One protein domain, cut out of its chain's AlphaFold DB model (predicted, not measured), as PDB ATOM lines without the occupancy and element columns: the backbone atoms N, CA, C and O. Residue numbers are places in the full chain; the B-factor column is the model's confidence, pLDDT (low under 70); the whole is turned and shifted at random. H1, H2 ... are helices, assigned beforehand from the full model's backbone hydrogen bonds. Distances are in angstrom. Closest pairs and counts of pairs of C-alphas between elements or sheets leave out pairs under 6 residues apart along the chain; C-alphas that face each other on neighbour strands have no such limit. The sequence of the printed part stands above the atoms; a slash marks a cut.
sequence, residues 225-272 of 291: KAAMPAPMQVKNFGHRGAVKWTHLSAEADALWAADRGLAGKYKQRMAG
ATOM      1  N   LYS A 225      39.654 -15.102  48.329       85.69
ATOM      2  CA  LYS A 225      38.248 -14.677  48.453       85.69
ATOM      3  C   LYS A 225      37.257 -15.783  48.087       85.69
ATOM      4  O   LYS A 225      36.141 -15.772  48.588       85.69
ATOM      5  N   ALA A 226      37.661 -16.740  47.251       86.19
ATOM      6  CA  ALA A 226      36.839 -17.895  46.894       86.19
ATOM      7  C   ALA A 226      36.566 -18.830  48.086       86.19
ATOM      8  O   ALA A 226      35.526 -19.476  48.127       86.19
ATOM      9  N   ALA A 227      37.468 -18.879  49.073       89.12
ATOM     10  CA  ALA A 227      37.319 -19.717  50.262       89.12
ATOM     11  C   ALA A 227      36.467 -19.060  51.367       89.12
ATOM     12  O   ALA A 227      36.178 -19.687  52.384       89.12
ATOM     13  N   MET A 228      36.068 -17.793  51.199       86.00
ATOM     14  CA  MET A 228      35.252 -17.074  52.182       86.00
ATOM     15  C   MET A 228      33.776 -17.499  52.114       86.00
ATOM     16  O   MET A 228      33.321 -17.955  51.067       86.00
ATOM     17  N   PRO A 229      32.979 -17.304  53.180       90.19
ATOM     18  CA  PRO A 229      31.533 -17.510  53.124       90.19
ATOM     19  C   PRO A 229      30.868 -16.626  52.061       90.19
ATOM     20  O   PRO A 229      31.239 -15.463  51.910       90.19
ATOM     21  N   ALA A 230      29.829 -17.139  51.390       87.25
ATOM     22  CA  ALA A 230      29.091 -16.445  50.325       87.25
ATOM     23  C   ALA A 230      28.775 -14.949  50.583       87.25
ATOM     24  O   ALA A 230      29.027 -14.144  49.689       87.25
ATOM     25  N   PRO A 231      28.301 -14.507  51.772       86.88
ATOM     26  CA  PRO A 231      28.028 -13.083  52.008       86.88
ATOM     27  C   PRO A 231      29.281 -12.192  52.034       86.88
ATOM     28  O   PRO A 231      29.169 -10.984  51.852       86.88
ATOM     29  N   MET A 232      30.467 -12.764  52.260       87.38
ATOM     30  CA  MET A 232      31.751 -12.052  52.239       87.38
ATOM     31  C   MET A 232      32.435 -12.095  50.867       87.38
ATOM     32  O   MET A 232      33.378 -11.337  50.636       87.38
ATOM     33  N   GLN A 233      31.952 -12.931  49.942       89.25
ATOM     34  CA  GLN A 233      32.461 -13.074  48.574       89.25
ATOM     35  C   GLN A 233      32.048 -11.902  47.667       89.25
ATOM     36  O   GLN A 233      31.600 -12.090  46.543       89.25
ATOM     37  N   VAL A 234      32.192 -10.670  48.145       87.31
ATOM     38  CA  VAL A 234      31.841  -9.432  47.436       87.31
ATOM     39  C   VAL A 234      33.020  -8.470  47.459       87.31
ATOM     40  O   VAL A 234      33.835  -8.455  48.388       87.31
ATOM     41  N   LYS A 235      33.140  -7.633  46.422       86.00
ATOM     42  CA  LYS A 235      34.220  -6.643  46.364       86.00
ATOM     43  C   LYS A 235      33.999  -5.584  47.452       86.00
ATOM     44  O   LYS A 235      32.931  -4.983  47.535       86.00
ATOM     45  N   ASN A 236      35.039  -5.325  48.249       85.81
ATOM     46  CA  ASN A 236      35.051  -4.335  49.334       85.81
ATOM     47  C   ASN A 236      33.993  -4.576  50.430       85.81
ATOM     48  O   ASN A 236      33.365  -3.626  50.898       85.81
ATOM     49  N   PHE A 237      33.813  -5.827  50.867       86.56
ATOM     50  CA  PHE A 237      32.949  -6.161  52.007       86.56
ATOM     51  C   PHE A 237      33.192  -5.228  53.215       86.56
ATOM     52  O   PHE A 237      34.334  -4.878  53.531       86.56
ATOM     53  N   GLY A 238      32.111  -4.764  53.849       87.50
ATOM     54  CA  GLY A 238      32.154  -3.838  54.989       87.50
ATOM     55  C   GLY A 238      32.447  -2.366  54.656       87.50
ATOM     56  O   GLY A 238      32.472  -1.542  55.566       87.50
ATOM     57  N   HIS A 239      32.650  -2.002  53.384       88.44
ATOM     58  CA  HIS A 239      32.832  -0.604  52.974       88.44
ATOM     59  C   HIS A 239      31.531  -0.013  52.422       88.44
ATOM     60  O   HIS A 239      30.738  -0.702  51.787       88.44
ATOM     61  N   ARG A 240      31.348   1.306  52.573       88.56
ATOM     62  CA  ARG A 240      30.176   2.035  52.042       88.56
ATOM     63  C   ARG A 240      30.007   1.899  50.518       88.56
ATOM     64  O   ARG A 240      28.900   2.029  50.019       88.56
ATOM     65  N   GLY A 241      31.096   1.640  49.791       86.25
ATOM     66  CA  GLY A 241      31.107   1.392  48.344       86.25
ATOM     67  C   GLY A 241      31.160  -0.091  47.957       86.25
ATOM     68  O   GLY A 241      31.707  -0.410  46.903       86.25
ATOM     69  N   ALA A 242      30.694  -0.999  48.821       85.31
ATOM     70  CA  ALA A 242      30.617  -2.421  48.501       85.31
ATOM     71  C   ALA A 242      29.656  -2.654  47.328       85.31
ATOM     72  O   ALA A 242      28.540  -2.131  47.300       85.31
ATOM     73  N   VAL A 243      30.092  -3.453  46.358       81.25
ATOM     74  CA  VAL A 243      29.259  -3.816  45.210       81.25
ATOM     75  C   VAL A 243      28.493  -5.083  45.571       81.25
ATOM     76  O   VAL A 243      29.086  -6.046  46.045       81.25
ATOM     77  N   LYS A 244      27.172  -5.081  45.353       75.62
ATOM     78  CA  LYS A 244      26.295  -6.244  45.600       75.62
ATOM     79  C   LYS A 244      26.548  -7.422  44.650       75.62
ATOM     80  O   LYS A 244      26.135  -8.539  44.928       75.62
ATOM     81  N   TRP A 245      27.194  -7.143  43.527       77.00
ATOM     82  CA  TRP A 245      27.433  -8.064  42.428       77.00
ATOM     83  C   TRP A 245      28.856  -8.621  42.467       77.00
ATOM     84  O   TRP A 245      29.798  -7.902  42.810       77.00
ATOM     85  N   THR A 246      29.007  -9.898  42.112       81.44
ATOM     86  CA  THR A 246      30.282 -10.621  42.213       81.44
ATOM     87  C   THR A 246      30.910 -10.849  40.841       81.44
ATOM     88  O   THR A 246      32.010 -10.368  40.583       81.44
ATOM     89  N   HIS A 247      30.218 -11.556  39.949       81.56
ATOM     90  CA  HIS A 247      30.684 -11.891  38.606       81.56
ATOM     91  C   HIS A 247      29.501 -12.268  37.704       81.56
ATOM     92  O   HIS A 247      28.469 -12.732  38.184       81.56
ATOM     93  N   LEU A 248      29.671 -12.099  36.389       79.75
ATOM     94  CA  LEU A 248      28.596 -12.220  35.397       79.75
ATOM     95  C   LEU A 248      27.876 -13.580  35.422       79.75
ATOM     96  O   LEU A 248      26.674 -13.644  35.188       79.75
ATOM     97  N   SER A 249      28.577 -14.673  35.731       74.12
ATOM     98  CA  SER A 249      27.956 -16.002  35.811       74.12
ATOM     99  C   SER A 249      27.000 -16.159  36.993       74.12
ATOM    100  O   SER A 249      26.066 -16.942  36.885       74.12
ATOM    101  N   ALA A 250      27.178 -15.400  38.079       76.31
ATOM    102  CA  ALA A 250      26.213 -15.356  39.179       76.31
ATOM    103  C   ALA A 250      24.962 -14.522  38.833       76.31
ATOM    104  O   ALA A 250      23.946 -14.626  39.511       76.31
ATOM    105  N   GLU A 251      25.024 -13.703  37.781       71.38
ATOM    106  CA  GLU A 251      23.916 -12.856  37.315       71.38
ATOM    107  C   GLU A 251      23.128 -13.480  36.154       71.38
ATOM    108  O   GLU A 251      22.095 -12.949  35.747       71.38
ATOM    109  N   ALA A 252      23.582 -14.622  35.625       60.38
ATOM    110  CA  ALA A 252      22.910 -15.329  34.536       60.38
ATOM    111  C   ALA A 252      21.521 -15.876  34.927       60.38
ATOM    112  O   ALA A 252      20.734 -16.216  34.042       60.38
ATOM    113  N   ASP A 253      21.178 -15.869  36.218       59.41
ATOM    114  CA  ASP A 253      19.835 -16.138  36.739       59.41
ATOM    115  C   ASP A 253      18.926 -14.906  36.635       59.41
ATOM    116  O   ASP A 253      18.174 -14.552  37.548       59.41
ATOM    117  N   ALA A 254      18.957 -14.219  35.494       61.94
ATOM    118  CA  ALA A 254      17.881 -13.300  35.192       61.94
ATOM    119  C   ALA A 254      16.568 -14.106  35.170       61.94
ATOM    120  O   ALA A 254      16.504 -15.177  34.569       61.94
ATOM    121  N   LEU A 255      15.502 -13.599  35.798       55.41
ATOM    122  CA  LEU A 255      14.197 -14.282  35.889       55.41
ATOM    123  C   LEU A 255      13.639 -14.763  34.529       55.41
ATOM    124  O   LEU A 255      12.841 -15.693  34.484       55.41
ATOM    125  N   TRP A 256      14.077 -14.165  33.415       57.78
ATOM    126  CA  TRP A 256      13.721 -14.553  32.043       57.78
ATOM    127  C   TRP A 256      14.628 -15.637  31.421       57.78
ATOM    128  O   TRP A 256      14.266 -16.224  30.402       57.78
ATOM    129  N   ALA A 257      15.798 -15.895  32.006       57.28
ATOM    130  CA  ALA A 257      16.741 -16.950  31.630       57.28
ATOM    131  C   ALA A 257      16.596 -18.216  32.499       57.28
ATOM    132  O   ALA A 257      16.978 -19.300  32.053       57.28
ATOM    133  N   ALA A 258      16.004 -18.088  33.693       62.81
ATOM    134  CA  ALA A 258      15.736 -19.199  34.606       62.81
ATOM    135  C   ALA A 258      14.831 -20.279  33.976       62.81
ATOM    136  O   ALA A 258      15.088 -21.473  34.131       62.81
ATOM    137  N   ASP A 259      13.821 -19.884  33.191       67.81
ATOM    138  CA  ASP A 259      13.031 -20.823  32.390       67.81
ATOM    139  C   ASP A 259      13.619 -20.958  30.976       67.81
ATOM    140  O   ASP A 259      13.217 -20.286  30.017       67.81
ATOM    141  N   ARG A 260      14.583 -21.878  30.836       69.50
ATOM    142  CA  ARG A 260      15.164 -22.265  29.538       69.50
ATOM    143  C   ARG A 260      14.098 -22.657  28.503       69.50
ATOM    144  O   ARG A 260      14.324 -22.457  27.307       69.50
ATOM    145  N   GLY A 261      12.948 -23.180  28.935       74.81
ATOM    146  CA  GLY A 261      11.833 -23.539  28.062       74.81
ATOM    147  C   GLY A 261      11.115 -22.313  27.494       74.81
ATOM    148  O   GLY A 261      10.837 -22.260  26.292       74.81
ATOM    149  N   LEU A 262      10.855 -21.301  28.323       71.31
ATOM    150  CA  LEU A 262      10.245 -20.039  27.891       71.31
ATOM    151  C   LEU A 262      11.194 -19.212  27.016       71.31
ATOM    152  O   LEU A 262      10.777 -18.697  25.975       71.31
ATOM    153  N   ALA A 263      12.482 -19.159  27.369       71.69
ATOM    154  CA  ALA A 263      13.505 -18.489  26.567       71.69
ATOM    155  C   ALA A 263      13.649 -19.122  25.170       71.69
ATOM    156  O   ALA A 263      13.781 -18.407  24.174       71.69
ATOM    157  N   GLY A 264      13.570 -20.455  25.073       75.56
ATOM    158  CA  GLY A 264      13.547 -21.175  23.795       75.56
ATOM    159  C   GLY A 264      12.324 -20.828  22.940       75.56
ATOM    160  O   GLY A 264      12.470 -20.499  21.762       75.56
ATOM    161  N   LYS A 265      11.127 -20.806  23.545       77.50
ATOM    162  CA  LYS A 265       9.873 -20.422  22.866       77.50
ATOM    163  C   LYS A 265       9.897 -18.973  22.374       77.50
ATOM    164  O   LYS A 265       9.429 -18.696  21.273       77.50
ATOM    165  N   TYR A 266      10.450 -18.051  23.164       76.06
ATOM    166  CA  TYR A 266      10.591 -16.649  22.769       76.06
ATOM    167  C   TYR A 266      11.572 -16.495  21.601       76.06
ATOM    168  O   TYR A 266      11.231 -15.876  20.596       76.06
ATOM    169  N   LYS A 267      12.743 -17.149  21.663       74.75
ATOM    170  CA  LYS A 267      13.732 -17.161  20.568       74.75
ATOM    171  C   LYS A 267      13.165 -17.727  19.264       74.75
ATOM    172  O   LYS A 267      13.413 -17.152  18.212       74.75
ATOM    173  N   GLN A 268      12.350 -18.782  19.328       75.69
ATOM    174  CA  GLN A 268      11.651 -19.334  18.157       75.69
ATOM    175  C   GLN A 268      10.612 -18.370  17.556       75.69
ATOM    176  O   GLN A 268      10.272 -18.484  16.381       75.69
ATOM    177  N   ARG A 269      10.089 -17.415  18.337       76.38
ATOM    178  CA  ARG A 269       9.113 -16.420  17.865       76.38
ATOM    179  C   ARG A 269       9.748 -15.137  17.320       76.38
ATOM    180  O   ARG A 269       9.051 -14.414  16.607       76.38
ATOM    181  N   MET A 270      11.027 -14.876  17.600       78.06
ATOM    182  CA  MET A 270      11.755 -13.702  17.097       78.06
ATOM    183  C   MET A 270      11.886 -13.733  15.566       78.06
ATOM    184  O   MET A 270      12.146 -14.776  14.958       78.06
ATOM    185  N   ALA A 271      11.703 -12.575  14.930       71.75
ATOM    186  CA  ALA A 271      11.894 -12.421  13.491       71.75
ATOM    187  C   ALA A 271      13.361 -12.713  13.112       71.75
ATOM    188  O   ALA A 271      14.276 -12.287  13.810       71.75
ATOM    189  N   GLY A 272      13.583 -13.479  12.039       70.56
ATOM    190  CA  GLY A 272      14.922 -13.888  11.575       70.56
ATOM    191  C   GLY A 272      15.427 -15.243  12.096       70.56
ATOM    192  O   GLY A 272      16.319 -15.819  11.488       70.56
TER     193      GLY A 272
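AT A GLANCE: This is residues 225 to 272 of the 291 residues of the protein "MFAP1 domain-containing protein" of Emiliania huxleyi (UniProt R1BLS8). What does the model look like? It has little regular structure: an extended rod with helix H2 towards one end, the looped, unnamed residues 225 to 247 at the other, and the short helix H1 on the thin thread between. What are the figures? The printed part has 48 residues, with H1 then H2 and no named strand; the class is all helix, with 14 residues in named elements, the radius of gyration of the C-alphas is 16.5 A, and the spans are 46 by 21 by 15 A.

IN THESE COORDINATES: Where is the longest helix? H2, residues 260 to 269, runs 14.4 A from C-alpha 260 at (15.164, -22.265, 29.538) to C-alpha 269 at (9.113, -16.420, 17.865). Where is H1? It holds residues 248 to 251, beginning at C-alpha 248 (28.596, -12.220, 35.397).

HOW THE PARTS SIT: Do the helices meet? H2 and H1 are apart, joined by a short link of 8 residues. Are their backbones regular in hydrogen-bond range? In H2 every O i to N i+4 pair is within hydrogen-bond range; H1 is too short for such a pair, and its 1 O i to N i+3 pair is within range.

THE WHOLE: How far does it reach? The two C-alphas farthest apart, of Gly 238 and Gly 272, are 47.8 A apart; residues 248 to 272 stand free. Is it cut or uncertain? The printed part has no cut; residues 252 to 260 are under pLDDT 70.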